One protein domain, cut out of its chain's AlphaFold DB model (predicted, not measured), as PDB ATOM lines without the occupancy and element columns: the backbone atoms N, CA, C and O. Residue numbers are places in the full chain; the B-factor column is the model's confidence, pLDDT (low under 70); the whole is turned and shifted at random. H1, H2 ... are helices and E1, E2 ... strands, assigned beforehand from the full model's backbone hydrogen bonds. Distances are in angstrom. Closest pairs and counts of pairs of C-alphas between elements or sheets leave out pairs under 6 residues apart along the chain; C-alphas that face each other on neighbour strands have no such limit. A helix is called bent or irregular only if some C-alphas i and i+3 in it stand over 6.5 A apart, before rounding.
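AT A GLANCE: This is residues 46 to 56 and 160 to 297 of the 561 residues of the protein "Hypothetical protein" of Sexangularia sp. CB-2014 (UniProt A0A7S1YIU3). A twisted sheet of seven strands has a helical hairpin, H2 and H3, packed on it through H3, while the short helix H1 sits away from the sheet in the loop from E6 to E7. The long hairpin of E3 and E4 reaches out at one end of the model, and the loop of residues 163 to 176 reaches out at the opposite end. The printed part has 149 residues, with seven named strands and three named helices in the order E1, E2, E3, E4, E5, E6, H1, E7, H2, H3; the class is mixed, helices and strands. The sheet is mixed too, in the order E2, E3, E4, E1, E5, E6, E7. The whole is compact, with a radius of gyration of the C-alphas of 17.0 A and spans of 46 by 38 by 37 A.

IN THESE COORDINATES: E1, residues 46 to 50, begins at C-alpha 46, (33.847, 70.859, 21.554), and is 13.6 A long. After the cut comes E2, residues 160 to 162, 6.0 A long. E3, residues 177 to 187, is the longest strand at 29.3 A, and it bends by 51 degrees at residue 184. E4, residues 194 to 203, measures 28.1 A and ends at C-alpha 203, (26.227, 85.701, 14.927). E5, residues 219 to 224, is 16.5 A long, and E6, residues 227 to 233, is 19.9 A long. H1 holds residues 239 to 243 and spans 7.3 A. E7, residues 248 to 254, is 19.7 A long. H2, residues 264 to 276, is the longest helix at 18.2 A. H3, residues 278 to 287, measures 14.4 A, ends at C-alpha 287, (44.013, 78.820, 21.129), and is irregular: C-alphas 279 and 282 are 7.3 A apart.

HOW THE PARTS SIT: E1, an inner strand, is antiparallel to E5, with N 48 and O 221 at 2.8 A. E1 is parallel to E4, with N 47 and O 198 at 3.1 A. E4 and E3 form an antiparallel hairpin, with N 181 and O 199 at 2.8 A. E2, an edge strand, meets E3 only at a point, where C-alphas 161 and 181 face each other at 5.9 A. E5 and E6 form an antiparallel hairpin, with N 222 and O 229 at 2.9 A. E7, the other edge strand, is antiparallel to E6, with N 230 and O 251 at 2.9 A. H3 is on the sheet at a height over the sheet of 8.1 A, but only just over none of its strands: E1 and E5 each lie under 2 of its C-alphas. The closest C-alphas of H3 and E6 are those of Val 287 and Leu 228, 7.5 A apart. H2 and H3 form a helical hairpin and touch, their closest C-alphas being those of Ala 270 and Ala 284, 4.1 A apart; they run opposite ways at a shallow tilt of 16 degrees. H2 and H1 are not on the sheet, and H1 touches no helix. In H2 every O i to N i+4 pair is within hydrogen-bond range; in H3 4 of 6 are, and in H1 0 of 1, beside 2 of 2 O i to N i+3 pairs.

THE WHOLE: The two C-alphas farthest apart are those of Asp 171 and Arg 190, 51.4 A. Residues 57 to 159 are cut out, and C-alphas 56 and 160 are 17.4 A apart across the cut. The links from E2 to E3 and from E4 to E5 are long, with 14 and 15 residues. The mean pLDDT of the printed part is 74.1; residues 46 to 56 and 160 to 211, 63 residues, are under 70.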
ATOM      1  N   ARG A  46      34.417  69.507  21.628       58.34
ATOM      2  CA  ARG A  46      33.847  70.859  21.554       58.34
ATOM      3  C   ARG A  46      34.167  71.460  20.192       58.34
ATOM      4  O   ARG A  46      35.338  71.566  19.838       58.34
ATOM      5  N   PHE A  47      33.150  71.885  19.445       54.84
ATOM      6  CA  PHE A  47      33.342  72.528  18.144       54.84
ATOM      7  C   PHE A  47      32.930  73.996  18.208       54.84
ATOM      8  O   PHE A  47      31.862  74.350  18.712       54.84
ATOM      9  N   LEU A  48      33.764  74.847  17.630       59.94
ATOM     10  CA  LEU A  48      33.424  76.212  17.285       59.94
ATOM     11  C   LEU A  48      33.599  76.388  15.783       59.94
ATOM     12  O   LEU A  48      34.628  76.021  15.210       59.94
ATOM     13  N   PHE A  49      32.595  76.993  15.164       51.41
ATOM     14  CA  PHE A  49      32.632  77.329  13.757       51.41
ATOM     15  C   PHE A  49      32.358  78.819  13.562       51.41
ATOM     16  O   PHE A  49      31.396  79.360  14.108       51.41
ATOM     17  N   ILE A  50      33.230  79.470  12.796       56.03
ATOM     18  CA  ILE A  50      33.159  80.892  12.472       56.03
ATOM     19  C   ILE A  50      33.117  81.007  10.944       56.03
ATOM     20  O   ILE A  50      34.086  80.676  10.259       56.03
ATOM     21  N   SER A  51      31.977  81.451  10.414       50.31
ATOM     22  CA  SER A  51      31.751  81.711   8.988       50.31
ATOM     23  C   SER A  51      30.698  82.795   8.795       50.31
ATOM     24  O   SER A  51      29.818  82.956   9.640       50.31
ATOM     25  N   SER A  52      30.734  83.492   7.652       43.12
ATOM     26  CA  SER A  52      29.541  84.161   7.112       43.12
ATOM     27  C   SER A  52      28.403  83.157   7.049       43.12
ATOM     28  O   SER A  52      28.573  82.072   6.480       43.12
ATOM     29  N   PHE A  53      27.248  83.535   7.581       46.00
ATOM     30  CA  PHE A  53      26.047  82.727   7.541       46.00
ATOM     31  C   PHE A  53      24.881  83.491   6.923       46.00
ATOM     32  O   PHE A  53      24.560  84.601   7.334       46.00
ATOM     33  N   VAL A  54      24.194  82.806   6.012       32.38
ATOM     34  CA  VAL A  54      22.732  82.731   5.997       32.38
ATOM     35  C   VAL A  54      22.438  81.291   6.426       32.38
ATOM     36  O   VAL A  54      22.703  80.370   5.660       32.38
ATOM     37  N   VAL A  55      22.022  81.055   7.674       41.06
ATOM     38  CA  VAL A  55      21.719  79.696   8.169       41.06
ATOM     39  C   VAL A  55      20.225  79.521   8.303       41.06
ATOM     40  O   VAL A  55      19.581  80.235   9.066       41.06
ATOM     41  N   ASP A  56      19.708  78.496   7.632       39.66
ATOM     42  CA  ASP A  56      18.528  77.797   8.119       39.66
ATOM     43  C   ASP A  56      18.973  76.880   9.269       39.66
ATOM     44  O   ASP A  56      19.647  75.871   9.054       39.66
ATOM     45  N   VAL A 160      18.157  71.086  23.674       27.09
ATOM     46  CA  VAL A 160      18.095  72.206  24.618       27.09
ATOM     47  C   VAL A 160      18.751  73.412  23.952       27.09
ATOM     48  O   VAL A 160      19.975  73.509  23.874       27.09
ATOM     49  N   LEU A 161      17.919  74.317  23.438       28.22
ATOM     50  CA  LEU A 161      18.323  75.660  23.028       28.22
ATOM     51  C   LEU A 161      18.301  76.553  24.269       28.22
ATOM     52  O   LEU A 161      17.236  76.971  24.715       28.22
ATOM     53  N   ALA A 162      19.469  76.833  24.840       28.03
ATOM     54  CA  ALA A 162      19.601  77.894  25.828       28.03
ATOM     55  C   ALA A 162      19.807  79.215  25.075       28.03
ATOM     56  O   ALA A 162      20.900  79.496  24.580       28.03
ATOM     57  N   LEU A 163      18.732  79.989  24.932       27.98
ATOM     58  CA  LEU A 163      18.817  81.404  24.591       27.98
ATOM     59  C   LEU A 163      18.949  82.157  25.910       27.98
ATOM     60  O   LEU A 163      18.040  82.098  26.733       27.98
ATOM     61  N   ASP A 164      20.081  82.820  26.122       30.44
ATOM     62  CA  ASP A 164      20.164  83.811  27.188       30.44
ATOM     63  C   ASP A 164      19.238  84.975  26.808       30.44
ATOM     64  O   ASP A 164      19.379  85.568  25.734       30.44
ATOM     65  N   GLN A 165      18.207  85.192  27.621       27.67
ATOM     66  CA  GLN A 165      17.071  86.063  27.324       27.67
ATOM     67  C   GLN A 165      17.119  87.353  28.154       27.67
ATOM     68  O   GLN A 165      16.076  87.923  28.462       27.67
ATOM     69  N   SER A 166      18.314  87.834  28.508       26.38
ATOM     70  CA  SER A 166      18.490  89.191  29.021       26.38
ATOM     71  C   SER A 166      18.861  90.165  27.896       26.38
ATOM     72  O   SER A 166      19.964  90.116  27.352       26.38
ATOM     73  N   SER A 167      17.915  91.070  27.626       31.75
ATOM     74  CA  SER A 167      18.110  92.448  27.147       31.75
ATOM     75  C   SER A 167      18.137  92.705  25.630       31.75
ATOM     76  O   SER A 167      19.028  92.295  24.885       31.75
ATOM     77  N   PHE A 168      17.121  93.457  25.194       33.50
ATOM     78  CA  PHE A 168      17.187  94.362  24.051       33.50
ATOM     79  C   PHE A 168      18.112  95.521  24.432       33.50
ATOM     80  O   PHE A 168      17.956  96.073  25.517       33.50
ATOM     81  N   ASP A 169      19.059  95.867  23.566       39.31
ATOM     82  CA  ASP A 169      19.845  97.089  23.727       39.31
ATOM     83  C   ASP A 169      19.161  98.170  22.885       39.31
ATOM     84  O   ASP A 169      19.017  98.009  21.669       39.31
ATOM     85  N   HIS A 170      18.662  99.218  23.541       43.03
ATOM     86  CA  HIS A 170      17.959 100.335  22.901       43.03
ATOM     87  C   HIS A 170      18.915 101.283  22.143       43.03
ATOM     88  O   HIS A 170      18.451 102.121  21.374       43.03
ATOM     89  N   ASP A 171      20.235 101.076  22.246       42.84
ATOM     90  CA  ASP A 171      21.253 102.069  21.865       42.84
ATOM     91  C   ASP A 171      21.971 101.799  20.526       42.84
ATOM     92  O   ASP A 171      23.047 102.330  20.252       42.84
ATOM     93  N   GLY A 172      21.415 100.961  19.647       42.78
ATOM     94  CA  GLY A 172      21.950 100.794  18.285       42.78
ATOM     95  C   GLY A 172      23.321 100.101  18.181       42.78
ATOM     96  O   GLY A 172      23.876 100.005  17.082       42.78
ATOM     97  N   ALA A 173      23.863  99.556  19.276       43.34
ATOM     98  CA  ALA A 173      25.058  98.721  19.238       43.34
ATOM     99  C   ALA A 173      24.773  97.382  18.516       43.34
ATOM    100  O   ALA A 173      23.703  96.784  18.682       43.34
ATOM    101  N   PRO A 174      25.705  96.857  17.696       46.69
ATOM    102  CA  PRO A 174      25.509  95.574  17.036       46.69
ATOM    103  C   PRO A 174      25.441  94.440  18.072       46.69
ATOM    104  O   PRO A 174      26.456  94.023  18.628       46.69
ATOM    105  N   LEU A 175      24.235  93.901  18.288       49.97
ATOM    106  CA  LEU A 175      24.010  92.689  19.078       49.97
ATOM    107  C   LEU A 175      24.683  91.483  18.404       49.97
ATOM    108  O   LEU A 175      24.102  90.824  17.537       49.97
ATOM    109  N   ASN A 176      25.901  91.161  18.832       50.22
ATOM    110  CA  ASN A 176      26.489  89.851  18.589       50.22
ATOM    111  C   ASN A 176      25.937  88.885  19.647       50.22
ATOM    112  O   ASN A 176      25.974  89.176  20.840       50.22
ATOM    113  N   ARG A 177      25.396  87.737  19.227       55.78
ATOM    114  CA  ARG A 177      24.823  86.729  20.139       55.78
ATOM    115  C   ARG A 177      25.596  85.425  20.036       55.78
ATOM    116  O   ARG A 177      25.906  84.992  18.927       55.78
ATOM    117  N   MET A 178      25.858  84.790  21.179       48.72
ATOM    118  CA  MET A 178      26.410  83.438  21.242       48.72
ATOM    119  C   MET A 178      25.297  82.437  21.579       48.72
ATOM    120  O   MET A 178      24.782  82.428  22.691       48.72
ATOM    121  N   LEU A 179      24.941  81.568  20.636       54.38
ATOM    122  CA  LEU A 179      24.036  80.444  20.864       54.38
ATOM    123  C   LEU A 179      24.863  79.195  21.171       54.38
ATOM    124  O   LEU A 179      25.710  78.816  20.368       54.38
ATOM    125  N   THR A 180      24.606  78.528  22.296       50.72
ATOM    126  CA  THR A 180      25.206  77.216  22.580       50.72
ATOM    127  C   THR A 180      24.167  76.120  22.369       50.72
ATOM    128  O   THR A 180      23.160  76.078  23.068       50.72
ATOM    129  N   LEU A 181      24.420  75.218  21.420       54.69
ATOM    130  CA  LEU A 181      23.644  74.001  21.208       54.69
ATOM    131  C   LEU A 181      24.387  72.833  21.856       54.69
ATOM    132  O   LEU A 181      25.534  72.544  21.508       54.69
ATOM    133  N   LEU A 182      23.737  72.150  22.793       45.53
ATOM    134  CA  LEU A 182      24.208  70.865  23.295       45.53
ATOM    135  C   LEU A 182      23.481  69.771  22.519       45.53
ATOM    136  O   LEU A 182      22.254  69.691  22.574       45.53
ATOM    137  N   VAL A 183      24.232  68.946  21.789       56.12
ATOM    138  CA  VAL A 183      23.689  67.784  21.076       56.12
ATOM    139  C   VAL A 183      24.033  66.530  21.880       56.12
ATOM    140  O   VAL A 183      25.154  66.024  21.770       56.12
ATOM    141  N   PRO A 184      23.125  66.042  22.743       46.81
ATOM    142  CA  PRO A 184      23.293  64.742  23.373       46.81
ATOM    143  C   PRO A 184      23.102  63.619  22.341       46.81
ATOM    144  O   PRO A 184      22.219  63.699  21.489       46.81
ATOM    145  N   GLY A 185      23.895  62.550  22.451       47.22
ATOM    146  CA  GLY A 185      23.593  61.268  21.798       47.22
ATOM    147  C   GLY A 185      24.305  60.963  20.477       47.22
ATOM    148  O   GLY A 185      23.873  60.052  19.775       47.22
ATOM    149  N   VAL A 186      25.399  61.650  20.126       52.19
ATOM    150  CA  VAL A 186      26.281  61.135  19.063       52.19
ATOM    151  C   VAL A 186      27.092  59.985  19.649       52.19
ATOM    152  O   VAL A 186      28.035  60.201  20.406       52.19
ATOM    153  N   VAL A 187      26.686  58.754  19.349       49.66
ATOM    154  CA  VAL A 187      27.420  57.553  19.754       49.66
ATOM    155  C   VAL A 187      28.581  57.369  18.786       49.66
ATOM    156  O   VAL A 187      28.350  57.224  17.587       49.66
ATOM    157  N   ASP A 188      29.824  57.374  19.278       53.00
ATOM    158  CA  ASP A 188      30.945  56.951  18.435       53.00
ATOM    159  C   ASP A 188      30.737  55.466  18.084       53.00
ATOM    160  O   ASP A 188      30.729  54.622  18.990       53.00
ATOM    161  N   PRO A 189      30.563  55.114  16.798       49.16
ATOM    162  CA  PRO A 189      30.264  53.743  16.393       49.16
ATOM    163  C   PRO A 189      31.392  52.762  16.734       49.16
ATOM    164  O   PRO A 189      31.157  51.559  16.780       49.16
ATOM    165  N   ARG A 190      32.612  53.248  16.992       51.91
ATOM    166  CA  ARG A 190      33.761  52.411  17.353       51.91
ATOM    167  C   ARG A 190      33.826  52.095  18.839       51.91
ATOM    168  O   ARG A 190      34.436  51.096  19.201       51.91
ATOM    169  N   THR A 191      33.243  52.927  19.700       64.69
ATOM    170  CA  THR A 191      33.407  52.781  21.159       64.69
ATOM    171  C   THR A 191      32.112  52.766  21.943       64.69
ATOM    172  O   THR A 191      32.152  52.624  23.164       64.69
ATOM    173  N   SER A 192      30.976  52.942  21.268       63.31
ATOM    174  CA  SER A 192      29.648  52.978  21.882       63.31
ATOM    175  C   SER A 192      29.510  54.036  22.989       63.31
ATOM    176  O   SER A 192      28.604  53.958  23.816       63.31
ATOM    177  N   LYS A 193      30.403  55.037  23.022       62.62
ATOM    178  CA  LYS A 193      30.368  56.126  24.001       62.62
ATOM    179  C   LYS A 193      29.578  57.304  23.454       62.62
ATOM    180  O   LYS A 193      29.729  57.677  22.293       62.62
ATOM    181  N   ASN A 194      28.779  57.913  24.326       55.53
ATOM    182  CA  ASN A 194      28.111  59.176  24.043       55.53
ATOM    183  C   ASN A 194      29.149  60.298  23.986       55.53
ATOM    184  O   ASN A 194      29.771  60.624  24.997       55.53
ATOM    185  N   VAL A 195      29.301  60.913  22.820       53.56
ATOM    186  CA  VAL A 195      30.059  62.148  22.650       53.56
ATOM    187  C   VAL A 195      29.093  63.307  22.865       53.56
ATOM    188  O   VAL A 195      28.114  63.464  22.134       53.56
ATOM    189  N   LEU A 196      29.354  64.122  23.888       52.41
ATOM    190  CA  LEU A 196      28.661  65.394  24.042       52.41
ATOM    191  C   LEU A 196      29.302  66.401  23.094       52.41
ATOM    192  O   LEU A 196      30.464  66.767  23.276       52.41
ATOM    193  N   ILE A 197      28.530  66.863  22.115       58.69
ATOM    194  CA  ILE A 197      28.954  67.933  21.221       58.69
ATOM    195  C   ILE A 197      28.358  69.245  21.724       58.69
ATOM    196  O   ILE A 197      27.139  69.425  21.742       58.69
ATOM    197  N   SER A 198      29.229  70.168  22.129       56.22
ATOM    198  CA  SER A 198      28.857  71.567  22.345       56.22
ATOM    199  C   SER A 198      29.186  72.348  21.079       56.22
ATOM    200  O   SER A 198      30.358  72.444  20.709       56.22
ATOM    201  N   LEU A 199      28.154  72.876  20.420       61.78
ATOM    202  CA  LEU A 199      28.286  73.815  19.311       61.78
ATOM    203  C   LEU A 199      28.039  75.215  19.836       61.78
ATOM    204  O   LEU A 199      27.022  75.463  20.477       61.78
ATOM    205  N   ARG A 200      28.948  76.134  19.536       63.88
ATOM    206  CA  ARG A 200      28.745  77.558  19.789       63.88
ATOM    207  C   ARG A 200      28.613  78.277  18.456       63.88
ATOM    208  O   ARG A 200      29.475  78.129  17.595       63.88
ATOM    209  N   PHE A 201      27.547  79.048  18.294       64.69
ATOM    210  CA  PHE A 201      27.324  79.912  17.142       64.69
ATOM    211  C   PHE A 201      27.456  81.346  17.606       64.69
ATOM    212  O   PHE A 201      26.738  81.753  18.511       64.69
ATOM    213  N   VAL A 202      28.348  82.108  16.986       64.06
ATOM    214  CA  VAL A 202      28.411  83.553  17.185       64.06
ATOM    215  C   VAL A 202      27.865  84.200  15.924       64.06
ATOM    216  O   VAL A 202      28.437  84.027  14.848       64.06
ATOM    217  N   LEU A 203      26.738  84.904  16.037       62.59
ATOM    218  CA  LEU A 203      26.227  85.701  14.927       62.59
ATOM    219  C   LEU A 203      26.968  87.033  14.918       62.59
ATOM    220  O   LEU A 203      26.825  87.821  15.850       62.59
ATOM    221  N   LEU A 204      27.742  87.262  13.862       63.22
ATOM    222  CA  LEU A 204      28.479  88.500  13.648       63.22
ATOM    223  C   LEU A 204      27.712  89.356  12.644       63.22
ATOM    224  O   LEU A 204      27.537  88.950  11.492       63.22
ATOM    225  N   ARG A 205      27.243  90.532  13.068       60.41
ATOM    226  CA  ARG A 205      26.756  91.543  12.118       60.41
ATOM    227  C   ARG A 205      27.943  92.304  11.534       60.41
ATOM    228  O   ARG A 205      28.947  92.521  12.209       60.41
ATOM    229  N   GLY A 206      27.822  92.699  10.267       57.50
ATOM    230  CA  GLY A 206      28.778  93.619   9.653       57.50
ATOM    231  C   GLY A 206      28.857  94.912  10.463       57.50
ATOM    232  O   GLY A 206      27.846  95.370  10.996       57.50
ATOM    233  N   HIS A 207      30.057  95.473  10.581       59.50
ATOM    234  CA  HIS A 207      30.264  96.720  11.306       59.50
ATOM    235  C   HIS A 207      29.432  97.841  10.650       59.50
ATOM    236  O   HIS A 207      29.571  98.039   9.440       59.50
ATOM    237  N   PRO A 208      28.588  98.579  11.396       58.59
ATOM    238  CA  PRO A 208      27.644  99.541  10.819       58.59
ATOM    239  C   PRO A 208      28.331 100.664  10.025       58.59
ATOM    240  O   PRO A 208      27.814 101.098   8.999       58.59
ATOM    241  N   GLU A 209      29.544 101.067  10.418       59.91
ATOM    242  CA  GLU A 209      30.333 102.074   9.682       59.91
ATOM    243  C   GLU A 209      30.843 101.592   8.311       59.91
ATOM    244  O   GLU A 209      31.270 102.389   7.474       59.91
ATOM    245  N   HIS A 210      30.796 100.284   8.053       63.47
ATOM    246  CA  HIS A 210      31.219  99.673   6.800       63.47
ATOM    247  C   HIS A 210      30.002  99.079   6.095       63.47
ATOM    248  O   HIS A 210      29.848  97.863   6.012       63.47
ATOM    249  N   SER A 211      29.163  99.944   5.518       61.84
ATOM    250  CA  SER A 211      27.896  99.598   4.839       61.84
ATOM    251  C   SER A 211      28.002  98.580   3.685       61.84
ATOM    252  O   SER A 211      26.994  98.204   3.093       61.84
ATOM    253  N   ARG A 212      29.214  98.122   3.346       78.44
ATOM    254  CA  ARG A 212      29.504  97.114   2.311       78.44
ATOM    255  C   ARG A 212      30.479  96.021   2.767       78.44
ATOM    256  O   ARG A 212      31.056  95.336   1.927       78.44
ATOM    257  N   GLY A 213      30.730  95.903   4.070       82.44
ATOM    258  CA  GLY A 213      31.616  94.885   4.628       82.44
ATOM    259  C   GLY A 213      30.952  93.514   4.723       82.44
ATOM    260  O   GLY A 213      29.751  93.410   4.968       82.44
ATOM    261  N   CYS A 214      31.732  92.447   4.551       87.62
ATOM    262  CA  CYS A 214      31.251  91.072   4.704       87.62
ATOM    263  C   CYS A 214      32.131  90.276   5.674       87.62
ATOM    264  O   CYS A 214      33.349  90.450   5.704       87.62
ATOM    265  N   HIS A 215      31.533  89.355   6.435       89.31
ATOM    266  CA  HIS A 215      32.291  88.414   7.259       89.31
ATOM    267  C   HIS A 215      32.645  87.151   6.465       89.31
ATOM    268  O   HIS A 215      32.000  86.125   6.607       89.31
ATOM    269  N   HIS A 216      33.657  87.193   5.610       93.44
ATOM    270  CA  HIS A 216      34.011  86.070   4.739       93.44
ATOM    271  C   HIS A 216      34.935  85.019   5.364       93.44
ATOM    272  O   HIS A 216      35.074  83.940   4.773       93.44
ATOM    273  N   GLY A 217      35.534  85.292   6.529       93.62
ATOM    274  CA  GLY A 217      36.429  84.361   7.216       93.62
ATOM    275  C   GLY A 217      35.779  82.999   7.469       93.62
ATOM    276  O   GLY A 217      34.623  82.942   7.876       93.62
ATOM    277  N   LYS A 218      36.509  81.911   7.195       94.75
ATOM    278  CA  LYS A 218      36.051  80.514   7.300       94.75
ATOM    279  C   LYS A 218      37.024  79.721   8.160       94.75
ATOM    280  O   LYS A 218      38.048  79.232   7.678       94.75
ATOM    281  N   LEU A 219      36.696  79.620   9.443       94.75
ATOM    282  CA  LEU A 219      37.546  79.031  10.469       94.75
ATOM    283  C   LEU A 219      36.767  77.990  11.275       94.75
ATOM    284  O   LEU A 219      35.688  78.255  11.806       94.75
ATOM    285  N   TRP A 220      37.361  76.810  11.404       93.75
ATOM    286  CA  TRP A 220      36.882  75.718  12.240       93.75
ATOM    287  C   TRP A 220      37.894  75.456  13.349       93.75
ATOM    288  O   TRP A 220      39.078  75.244  13.075       93.75
ATOM    289  N   LEU A 221      37.420  75.438  14.591       93.56
ATOM    290  CA  LEU A 221      38.203  75.081  15.768       93.56
ATOM    291  C   LEU A 221      37.514  73.911  16.470       93.56
ATOM    292  O   LEU A 221      36.374  74.036  16.912       93.56
ATOM    293  N   ALA A 222      38.193  72.772  16.573       91.88
ATOM    294  CA  ALA A 222      37.682  71.606  17.284       91.88
ATOM    295  C   ALA A 222      38.626  71.255  18.434       91.88
ATOM    296  O   ALA A 222      39.756  70.827  18.214       91.88
ATOM    297  N   ALA A 223      38.164  71.470  19.660       91.12
ATOM    298  CA  ALA A 223      38.900  71.141  20.867       91.12
ATOM    299  C   ALA A 223      38.500  69.751  21.370       91.12
ATOM    300  O   ALA A 223      37.318  69.410  21.447       91.12
ATOM    301  N   THR A 224      39.511  68.971  21.723       90.31
ATOM    302  CA  THR A 224      39.436  67.601  22.238       90.31
ATOM    303  C   THR A 224      40.339  67.489  23.462       90.31
ATOM    304  O   THR A 224      41.173  68.362  23.687       90.31
ATOM    305  N   ASP A 225      40.257  66.403  24.221       88.75
ATOM    306  CA  ASP A 225      41.190  66.182  25.333       88.75
ATOM    307  C   ASP A 225      42.644  66.015  24.860       88.75
ATOM    308  O   ASP A 225      43.575  66.376  25.576       88.75
ATOM    309  N   ALA A 226      42.850  65.576  23.615       93.81
ATOM    310  CA  ALA A 226      44.177  65.453  23.013       93.81
ATOM    311  C   ALA A 226      44.775  66.795  22.558       93.81
ATOM    312  O   ALA A 226      45.996  66.914  22.453       93.81
ATOM    313  N   GLY A 227      43.946  67.796  22.253       96.56
ATOM    314  CA  GLY A 227      44.421  69.051  21.683       96.56
ATOM    315  C   GLY A 227      43.366  69.848  20.926       96.56
ATOM    316  O   GLY A 227      42.158  69.611  21.025       96.56
ATOM    317  N   LEU A 228      43.848  70.786  20.118       96.50
ATOM    318  CA  LEU A 228      43.062  71.656  19.257       96.50
ATOM    319  C   LEU A 228      43.344  71.349  17.783       96.50
ATOM    320  O   LEU A 228      44.478  71.466  17.317       96.50
ATOM    321  N   ARG A 229      42.291  71.039  17.028       96.56
ATOM    322  CA  ARG A 229      42.309  71.056  15.566       96.56
ATOM    323  C   ARG A 229      41.896  72.431  15.066       96.56
ATOM    324  O   ARG A 229      40.823  72.923  15.413       96.56
ATOM    325  N   VAL A 230      42.715  73.011  14.199       95.94
ATOM    326  CA  VAL A 230      42.413  74.236  13.451       95.94
ATOM    327  C   VAL A 230      42.223  73.872  11.988       95.94
ATOM    328  O   VAL A 230      43.032  73.130  11.441       95.94
ATOM    329  N   SER A 231      41.181  74.389  11.342       95.94
ATOM    330  CA  SER A 231      40.991  74.276   9.894       95.94
ATOM    331  C   SER A 231      40.551  75.612   9.302       95.94
ATOM    332  O   SER A 231      39.556  76.193   9.734       95.94
ATOM    333  N   ILE A 232      41.285  76.085   8.298       95.94
ATOM    334  CA  ILE A 232      41.046  77.337   7.574       95.94
ATOM    335  C   ILE A 232      40.889  76.994   6.096       95.94
ATOM    336  O   ILE A 232      41.763  76.352   5.517       95.94
ATOM    337  N   GLY A 233      39.777  77.396   5.484       92.69
ATOM    338  CA  GLY A 233      39.459  76.996   4.113       92.69
ATOM    339  C   GLY A 233      38.660  78.024   3.326       92.69
ATOM    340  O   GLY A 233      38.488  79.165   3.750       92.69
ATOM    341  N   SER A 234      38.184  77.609   2.154       92.44
ATOM    342  CA  SER A 234      37.483  78.474   1.197       92.44
ATOM    343  C   SER A 234      35.967  78.286   1.149       92.44
ATOM    344  O   SER A 234      35.276  79.154   0.610       92.44
ATOM    345  N   GLN A 235      35.454  77.196   1.725       89.75
ATOM    346  CA  GLN A 235      34.047  76.802   1.679       89.75
ATOM    347  C   GLN A 235      33.186  77.508   2.732       89.75
ATOM    348  O   GLN A 235      33.543  77.587   3.909       89.75
ATOM    349  N   ASN A 236      32.013  77.984   2.325       89.31
ATOM    350  CA  ASN A 236      30.912  78.266   3.239       89.31
ATOM    351  C   ASN A 236      30.346  76.940   3.780       89.31
ATOM    352  O   ASN A 236      30.433  75.898   3.130       89.31
ATOM    353  N   ALA A 237      29.714  76.963   4.955       86.81
ATOM    354  CA  ALA A 237      29.048  75.780   5.512       86.81
ATOM    355  C   ALA A 237      27.662  75.545   4.890       86.81
ATOM    356  O   ALA A 237      26.648  75.531   5.585       86.81
ATOM    357  N   LEU A 238      27.626  75.371   3.568       83.62
ATOM    358  CA  LEU A 238      26.423  75.045   2.803       83.62
ATOM    359  C   LEU A 238      26.624  73.710   2.072       83.62
ATOM    360  O   LEU A 238      27.703  73.506   1.517       83.62
ATOM    361  N   PRO A 239      25.613  72.822   2.002       78.88
ATOM    362  CA  PRO A 239      25.724  71.522   1.330       78.88
ATOM    363  C   PRO A 239      26.316  71.586  -0.075       78.88
ATOM    364  O   PRO A 239      27.232  70.834  -0.391       78.88
ATOM    365  N   GLY A 240      25.811  72.506  -0.899       78.25
ATOM    366  CA  GLY A 240      26.253  72.632  -2.284       78.25
ATOM    367  C   GLY A 240      27.699  73.105  -2.409       78.25
ATOM    368  O   GLY A 240      28.362  72.755  -3.375       78.25
ATOM    369  N   GLU A 241      28.239  73.815  -1.414       82.81
ATOM    370  CA  GLU A 241      29.635  74.238  -1.461       82.81
ATOM    371  C   GLU A 241      30.612  73.089  -1.253       82.81
ATOM    372  O   GLU A 241      31.690  73.124  -1.831       82.81
ATOM    373  N   PHE A 242      30.242  72.036  -0.525       80.38
ATOM    374  CA  PHE A 242      31.091  70.846  -0.402       80.38
ATOM    375  C   PHE A 242      31.188  70.040  -1.704       80.38
ATOM    376  O   PHE A 242      32.073  69.198  -1.827       80.38
ATOM    377  N   MET A 243      30.313  70.315  -2.675       78.31
ATOM    378  CA  MET A 243      30.370  69.736  -4.021       78.31
ATOM    379  C   MET A 243      31.281  70.533  -4.964       78.31
ATOM    380  O   MET A 243      31.517  70.112  -6.096       78.31
ATOM    381  N   HIS A 244      31.775  71.694  -4.524       82.88
ATOM    382  CA  HIS A 244      32.690  72.526  -5.291       82.88
ATOM    383  C   HIS A 244      34.145  72.226  -4.933       82.88
ATOM    384  O   HIS A 244      34.475  71.844  -3.808       82.88
ATOM    385  N   GLY A 245      35.028  72.519  -5.878       86.12
ATOM    386  CA  GLY A 245      36.457  72.627  -5.681       86.12
ATOM    387  C   GLY A 245      36.789  73.667  -4.619       86.12
ATOM    388  O   GLY A 245      36.750  74.879  -4.861       86.12
ATOM    389  N   ASN A 246      37.104  73.171  -3.428       89.44
ATOM    390  CA  ASN A 246      37.523  73.947  -2.274       89.44
ATOM    391  C   ASN A 246      38.861  73.444  -1.763       89.44
ATOM    392  O   ASN A 246      39.295  72.332  -2.047       89.44
ATOM    393  N   VAL A 247      39.497  74.290  -0.968       89.88
ATOM    394  CA  VAL A 247      40.760  73.992  -0.310       89.88
ATOM    395  C   VAL A 247      40.629  74.298   1.168       89.88
ATOM    396  O   VAL A 247      39.964  75.258   1.563       89.88
ATOM    397  N   ALA A 248      41.287  73.486   1.981       91.81
ATOM    398  CA  ALA A 248      41.423  73.738   3.399       91.81
ATOM    399  C   ALA A 248      42.832  73.363   3.843       91.81
ATOM    400  O   ALA A 248      43.371  72.329   3.454       91.81
ATOM    401  N   TRP A 249      43.405  74.210   4.683       94.00
ATOM    402  CA  TRP A 249      44.551  73.872   5.503       94.00
ATOM    403  C   TRP A 249      44.045  73.462   6.880       94.00
ATOM    404  O   TRP A 249      43.181  74.137   7.442       94.00
ATOM    405  N   PHE A 250      44.584  72.381   7.438       93.81
ATOM    406  CA  PHE A 250      44.269  71.972   8.800       93.81
ATOM    407  C   PHE A 250      45.520  71.560   9.570       93.81
ATOM    408  O   PHE A 250      46.511  71.107   8.996       93.81
ATOM    409  N   ARG A 251      45.455  71.711  10.891       93.50
ATOM    410  CA  ARG A 251      46.507  71.318  11.825       93.50
ATOM    411  C   ARG A 251      45.894  70.786  13.106       93.50
ATOM    412  O   ARG A 251      45.047  71.446  13.700       93.50
ATOM    413  N   ASP A 252      46.389  69.632  13.533       94.88
ATOM    414  CA  ASP A 252      46.208  69.121  14.887       94.88
ATOM    415  C   ASP A 252      47.377  69.573  15.754       94.88
ATOM    416  O   ASP A 252      48.539  69.352  15.404       94.88
ATOM    417  N   SER A 253      47.058  70.219  16.869       96.00
ATOM    418  CA  SER A 253      48.023  70.737  17.832       96.00
ATOM    419  C   SER A 253      47.692  70.172  19.211       96.00
ATOM    420  O   SER A 253      46.564  70.373  19.668       96.00
ATOM    421  N   PRO A 254      48.616  69.467  19.889       97.62
ATOM    422  CA  PRO A 254      48.366  68.983  21.242       97.62
ATOM    423  C   PRO A 254      48.219  70.153  22.222       97.62
ATOM    424  O   PRO A 254      48.496  71.305  21.888       97.62
ATOM    425  N   TRP A 255      47.777  69.886  23.448       97.75
ATOM    426  CA  TRP A 255      47.821  70.909  24.496       97.75
ATOM    427  C   TRP A 255      49.261  71.186  24.928       97.75
ATOM    428  O   TRP A 255      50.049  70.262  25.129       97.75
ATOM    429  N   ALA A 256      49.601  72.464  25.081       96.62
ATOM    430  CA  ALA A 256      50.921  72.874  25.525       96.62
ATOM    431  C   ALA A 256      51.133  72.556  27.009       96.62
ATOM    432  O   ALA A 256      50.202  72.577  27.819       96.62
ATOM    433  N   SER A 257      52.391  72.312  27.376       95.25
ATOM    434  CA  SER A 257      52.778  72.208  28.784       95.25
ATOM    435  C   SER A 257      52.494  73.522  29.515       95.25
ATOM    436  O   SER A 257      52.607  74.608  28.940       95.25
ATOM    437  N   ALA A 258      52.141  73.436  30.799       93.94
ATOM    438  CA  ALA A 258      51.883  74.619  31.613       93.94
ATOM    439  C   ALA A 258      53.086  75.584  31.572       93.94
ATOM    440  O   ALA A 258      54.219  75.187  31.825       93.94
ATOM    441  N   GLY A 259      52.831  76.852  31.234       92.88
ATOM    442  CA  GLY A 259      53.862  77.892  31.139       92.88
ATOM    443  C   GLY A 259      54.595  77.986  29.794       92.88
ATOM    444  O   GLY A 259      55.434  78.875  29.640       92.88
ATOM    445  N   ALA A 260      54.281  77.136  28.809       94.69
ATOM    446  CA  ALA A 260      54.808  77.294  27.454       94.69
ATOM    447  C   ALA A 260      54.391  78.650  26.855       94.69
ATOM    448  O   ALA A 260      53.258  79.110  27.030       94.69
ATOM    449  N   LYS A 261      55.315  79.302  26.143       96.44
ATOM    450  CA  LYS A 261      55.017  80.555  25.441       96.44
ATOM    451  C   LYS A 261      54.219  80.247  24.168       96.44
ATOM    452  O   LYS A 261      54.595  79.319  23.456       96.44
ATOM    453  N   PRO A 262      53.162  81.013  23.851       95.00
ATOM    454  CA  PRO A 262      52.435  80.825  22.604       95.00
ATOM    455  C   PRO A 262      53.328  81.079  21.387       95.00
ATOM    456  O   PRO A 262      53.991  82.113  21.297       95.00
ATOM    457  N   GLU A 263      53.297  80.154  20.431       95.00
ATOM    458  CA  GLU A 263      53.962  80.308  19.138       95.00
ATOM    459  C   GLU A 263      53.321  81.434  18.306       95.00
ATOM    460  O   GLU A 263      52.130  81.722  18.474       95.00
ATOM    461  N   PRO A 264      54.044  82.042  17.344       94.38
ATOM    462  CA  PRO A 264      53.526  83.167  16.563       94.38
ATOM    463  C   PRO A 264      52.183  82.894  15.873       94.38
ATOM    464  O   PRO A 264      51.325  83.769  15.837       94.38
ATOM    465  N   PHE A 265      51.965  81.671  15.371       96.00
ATOM    466  CA  PHE A 265      50.681  81.290  14.774       96.00
ATOM    467  C   PHE A 265      49.528  81.372  15.790       96.00
ATOM    468  O   PHE A 265      48.452  81.869  15.466       96.00
ATOM    469  N   ALA A 266      49.758  80.917  17.026       97.19
ATOM    470  CA  ALA A 266      48.773  80.974  18.104       97.19
ATOM    471  C   ALA A 266      48.477  82.420  18.519       97.19
ATOM    472  O   ALA A 266      47.326  82.758  18.786       97.19
ATOM    473  N   VAL A 267      49.513  83.269  18.557       96.19
ATOM    474  CA  VAL A 267      49.387  84.703  18.851       96.19
ATOM    475  C   VAL A 267      48.524  85.390  17.796       96.19
ATOM    476  O   VAL A 267      47.510  85.981  18.161       96.19
ATOM    477  N   ASP A 268      48.866  85.242  16.511       95.88
ATOM    478  CA  ASP A 268      48.125  85.859  15.404       95.88
ATOM    479  C   ASP A 268      46.666  85.350  15.351       95.88
ATOM    480  O   ASP A 268      45.739  86.128  15.128       95.88
ATOM    481  N   LEU A 269      46.427  84.052  15.592       96.81
ATOM    482  CA  LEU A 269      45.074  83.475  15.588       96.81
ATOM    483  C   LEU A 269      44.230  83.959  16.765       96.81
ATOM    484  O   LEU A 269      43.052  84.273  16.593       96.81
ATOM    485  N   ALA A 270      44.819  84.039  17.955       96.12
ATOM    486  CA  ALA A 270      44.141  84.593  19.115       96.12
ATOM    487  C   ALA A 270      43.841  86.089  18.928       96.12
ATOM    488  O   ALA A 270      42.763  86.541  19.307       96.12
ATOM    489  N   GLU A 271      44.750  86.844  18.306       94.38
ATOM    490  CA  GLU A 271      44.528  88.248  17.959       94.38
ATOM    491  C   GLU A 271      43.388  88.415  16.947       94.38
ATOM    492  O   GLU A 271      42.495  89.230  17.173       94.38
ATOM    493  N   TYR A 272      43.364  87.619  15.874       94.00
ATOM    494  CA  TYR A 272      42.270  87.618  14.898       94.00
ATOM    495  C   TYR A 272      40.902  87.386  15.562       94.00
ATOM    496  O   TYR A 272      39.946  88.112  15.282       94.00
ATOM    497  N   LEU A 273      40.810  86.405  16.466       93.38
ATOM    498  CA  LEU A 273      39.582  86.095  17.202       93.38
ATOM    499  C   LEU A 273      39.137  87.275  18.076       93.38
ATOM    500  O   LEU A 273      38.004  87.733  17.932       93.38
ATOM    501  N   SER A 274      40.035  87.806  18.911       91.56
ATOM    502  CA  SER A 274      39.746  88.941  19.798       91.56
ATOM    503  C   SER A 274      39.368  90.212  19.030       91.56
ATOM    504  O   SER A 274      38.445  90.921  19.421       91.56
ATOM    505  N   ARG A 275      40.030  90.490  17.896       88.81
ATOM    506  CA  ARG A 275      39.701  91.640  17.034       88.81
ATOM    507  C   ARG A 275      38.403  91.454  16.248       88.81
ATOM    508  O   ARG A 275      37.816  92.441  15.820       88.81
ATOM    509  N   THR A 276      37.963  90.216  16.032       87.06
ATOM    510  CA  THR A 276      36.686  89.940  15.360       87.06
ATOM    511  C   THR A 276      35.511  90.262  16.280       87.06
ATOM    512  O   THR A 276      34.555  90.904  15.851       87.06
ATOM    513  N   THR A 277      35.568  89.824  17.541       84.69
ATOM    514  CA  THR A 277      34.618  90.202  18.596       84.69
ATOM    515  C   THR A 277      35.144  89.755  19.964       84.69
ATOM    516  O   THR A 277      35.733  88.679  20.082       84.69
ATOM    517  N   SER A 278      34.856  90.516  21.021       86.69
ATOM    518  CA  SER A 278      35.198  90.145  22.404       86.69
ATOM    519  C   SER A 278      34.518  88.848  22.867       86.69
ATOM    520  O   SER A 278      35.040  88.133  23.721       86.69
ATOM    521  N   LEU A 279      33.396  88.455  22.246       85.81
ATOM    522  CA  LEU A 279      32.746  87.164  22.516       85.81
ATOM    523  C   LEU A 279      33.651  85.959  22.209       85.81
ATOM    524  O   LEU A 279      33.395  84.852  22.691       85.81
ATOM    525  N   LEU A 280      34.702  86.154  21.410       88.69
ATOM    526  CA  LEU A 280      35.670  85.120  21.061       88.69
ATOM    527  C   LEU A 280      36.912  85.119  21.964       88.69
ATOM    528  O   LEU A 280      37.746  84.229  21.809       88.69
ATOM    529  N   ASP A 281      37.031  86.003  22.956       91.75
ATOM    530  CA  ASP A 281      38.179  86.027  23.878       91.75
ATOM    531  C   ASP A 281      38.391  84.718  24.668       91.75
ATOM    532  O   ASP A 281      39.543  84.282  24.826       91.75
ATOM    533  N   PRO A 282      37.340  83.994  25.115       91.44
ATOM    534  CA  PRO A 282      37.524  82.673  25.716       91.44
ATOM    535  C   PRO A 282      38.122  81.656  24.734       91.44
ATOM    536  O   PRO A 282      38.900  80.783  25.123       91.44
ATOM    537  N   VAL A 283      37.789  81.779  23.448       92.38
ATOM    538  CA  VAL A 283      38.309  80.923  22.375       92.38
ATOM    539  C   VAL A 283      39.748  81.310  22.053       92.38
ATOM    540  O   VAL A 283      40.600  80.434  21.943       92.38
ATOM    541  N   ALA A 284      40.052  82.605  21.983       94.69
ATOM    542  CA  ALA A 284      41.412  83.112  21.840       94.69
ATOM    543  C   ALA A 284      42.314  82.607  22.981       94.69
ATOM    544  O   ALA A 284      43.448  82.185  22.760       94.69
ATOM    545  N   THR A 285      41.785  82.563  24.207       95.56
ATOM    546  CA  THR A 285      42.468  81.982  25.372       95.56
ATOM    547  C   THR A 285      42.706  80.479  25.207       95.56
ATOM    548  O   THR A 285      43.774  79.991  25.568       95.56
ATOM    549  N   LEU A 286      41.747  79.738  24.643       94.31
ATOM    550  CA  LEU A 286      41.906  78.314  24.333       94.31
ATOM    551  C   LEU A 286      42.972  78.072  23.254       94.31
ATOM    552  O   LEU A 286      43.804  77.185  23.421       94.31
ATOM    553  N   VAL A 287      42.991  78.878  22.189       97.00
ATOM    554  CA  VAL A 287      44.013  78.820  21.129       97.00
ATOM    555  C   VAL A 287      45.414  78.993  21.713       97.00
ATOM    556  O   VAL A 287      46.306  78.221  21.381       97.00
ATOM    557  N   ARG A 288      45.608  79.936  22.644       97.25
ATOM    558  CA  ARG A 288      46.911  80.158  23.301       97.25
ATOM    559  C   ARG A 288      47.397  78.975  24.148       97.25
ATOM    560  O   ARG A 288      48.578  78.933  24.470       97.25
ATOM    561  N   LYS A 289      46.516  78.041  24.521       97.19
ATOM    562  CA  LYS A 289      46.871  76.827  25.277       97.19
ATOM    563  C   LYS A 289      47.300  75.664  24.384       97.19
ATOM    564  O   LYS A 289      47.789  74.668  24.909       97.19
ATOM    565  N   ALA A 290      47.074  75.740  23.077       97.44
ATOM    566  CA  ALA A 290      47.502  74.699  22.153       97.44
ATOM    567  C   ALA A 290      48.968  74.901  21.750       97.44
ATOM    568  O   ALA A 290      49.439  76.026  21.574       97.44
ATOM    569  N   ASP A 291      49.683  73.794  21.598       97.56
ATOM    570  CA  ASP A 291      51.071  73.755  21.168       97.56
ATOM    571  C   ASP A 291      51.152  73.751  19.638       97.56
ATOM    572  O   ASP A 291      50.908  72.742  18.974       97.56
ATOM    573  N   PHE A 292      51.506  74.902  19.071       96.25
ATOM    574  CA  PHE A 292      51.734  75.059  17.635       96.25
ATOM    575  C   PHE A 292      53.220  74.939  17.260       96.25
ATOM    576  O   PHE A 292      53.619  75.406  16.189       96.25
ATOM    577  N   THR A 293      54.046  74.307  18.099       94.62
ATOM    578  CA  THR A 293      55.457  74.058  17.785       94.62
ATOM    579  C   THR A 293      55.584  73.325  16.448       94.62
ATOM    580  O   THR A 293      54.865  72.367  16.143       94.62
ATOM    581  N   GLY A 294      56.495  73.813  15.604       88.25
ATOM    582  CA  GLY A 294      56.753  73.255  14.276       88.25
ATOM    583  C   GLY A 294      55.708  73.608  13.211       88.25
ATOM    584  O   GLY A 294      55.815  73.129  12.082       88.25
ATOM    585  N   VAL A 295      54.710  74.443  13.517       90.75
ATOM    586  CA  VAL A 295      53.786  74.948  12.495       90.75
ATOM    587  C   VAL A 295      54.508  75.946  11.597       90.75
ATOM    588  O   VAL A 295      54.896  77.033  12.010       90.75
ATOM    589  N   GLN A 296      54.665  75.562  10.332       88.56
ATOM    590  CA  GLN A 296      55.329  76.370   9.303       88.56
ATOM    591  C   GLN A 296      54.378  77.355   8.606       88.56
ATOM    592  O   GLN A 296      54.807  78.165   7.786       88.56
ATOM    593  N   ALA A 297      53.080  77.278   8.908       93.00
ATOM    594  CA  ALA A 297      52.082  78.198   8.390       93.00
ATOM    595  C   ALA A 297      52.105  79.526   9.153       93.00
ATOM    596  O   ALA A 297      52.333  79.571  10.363       93.00
TER     597      ALA A 297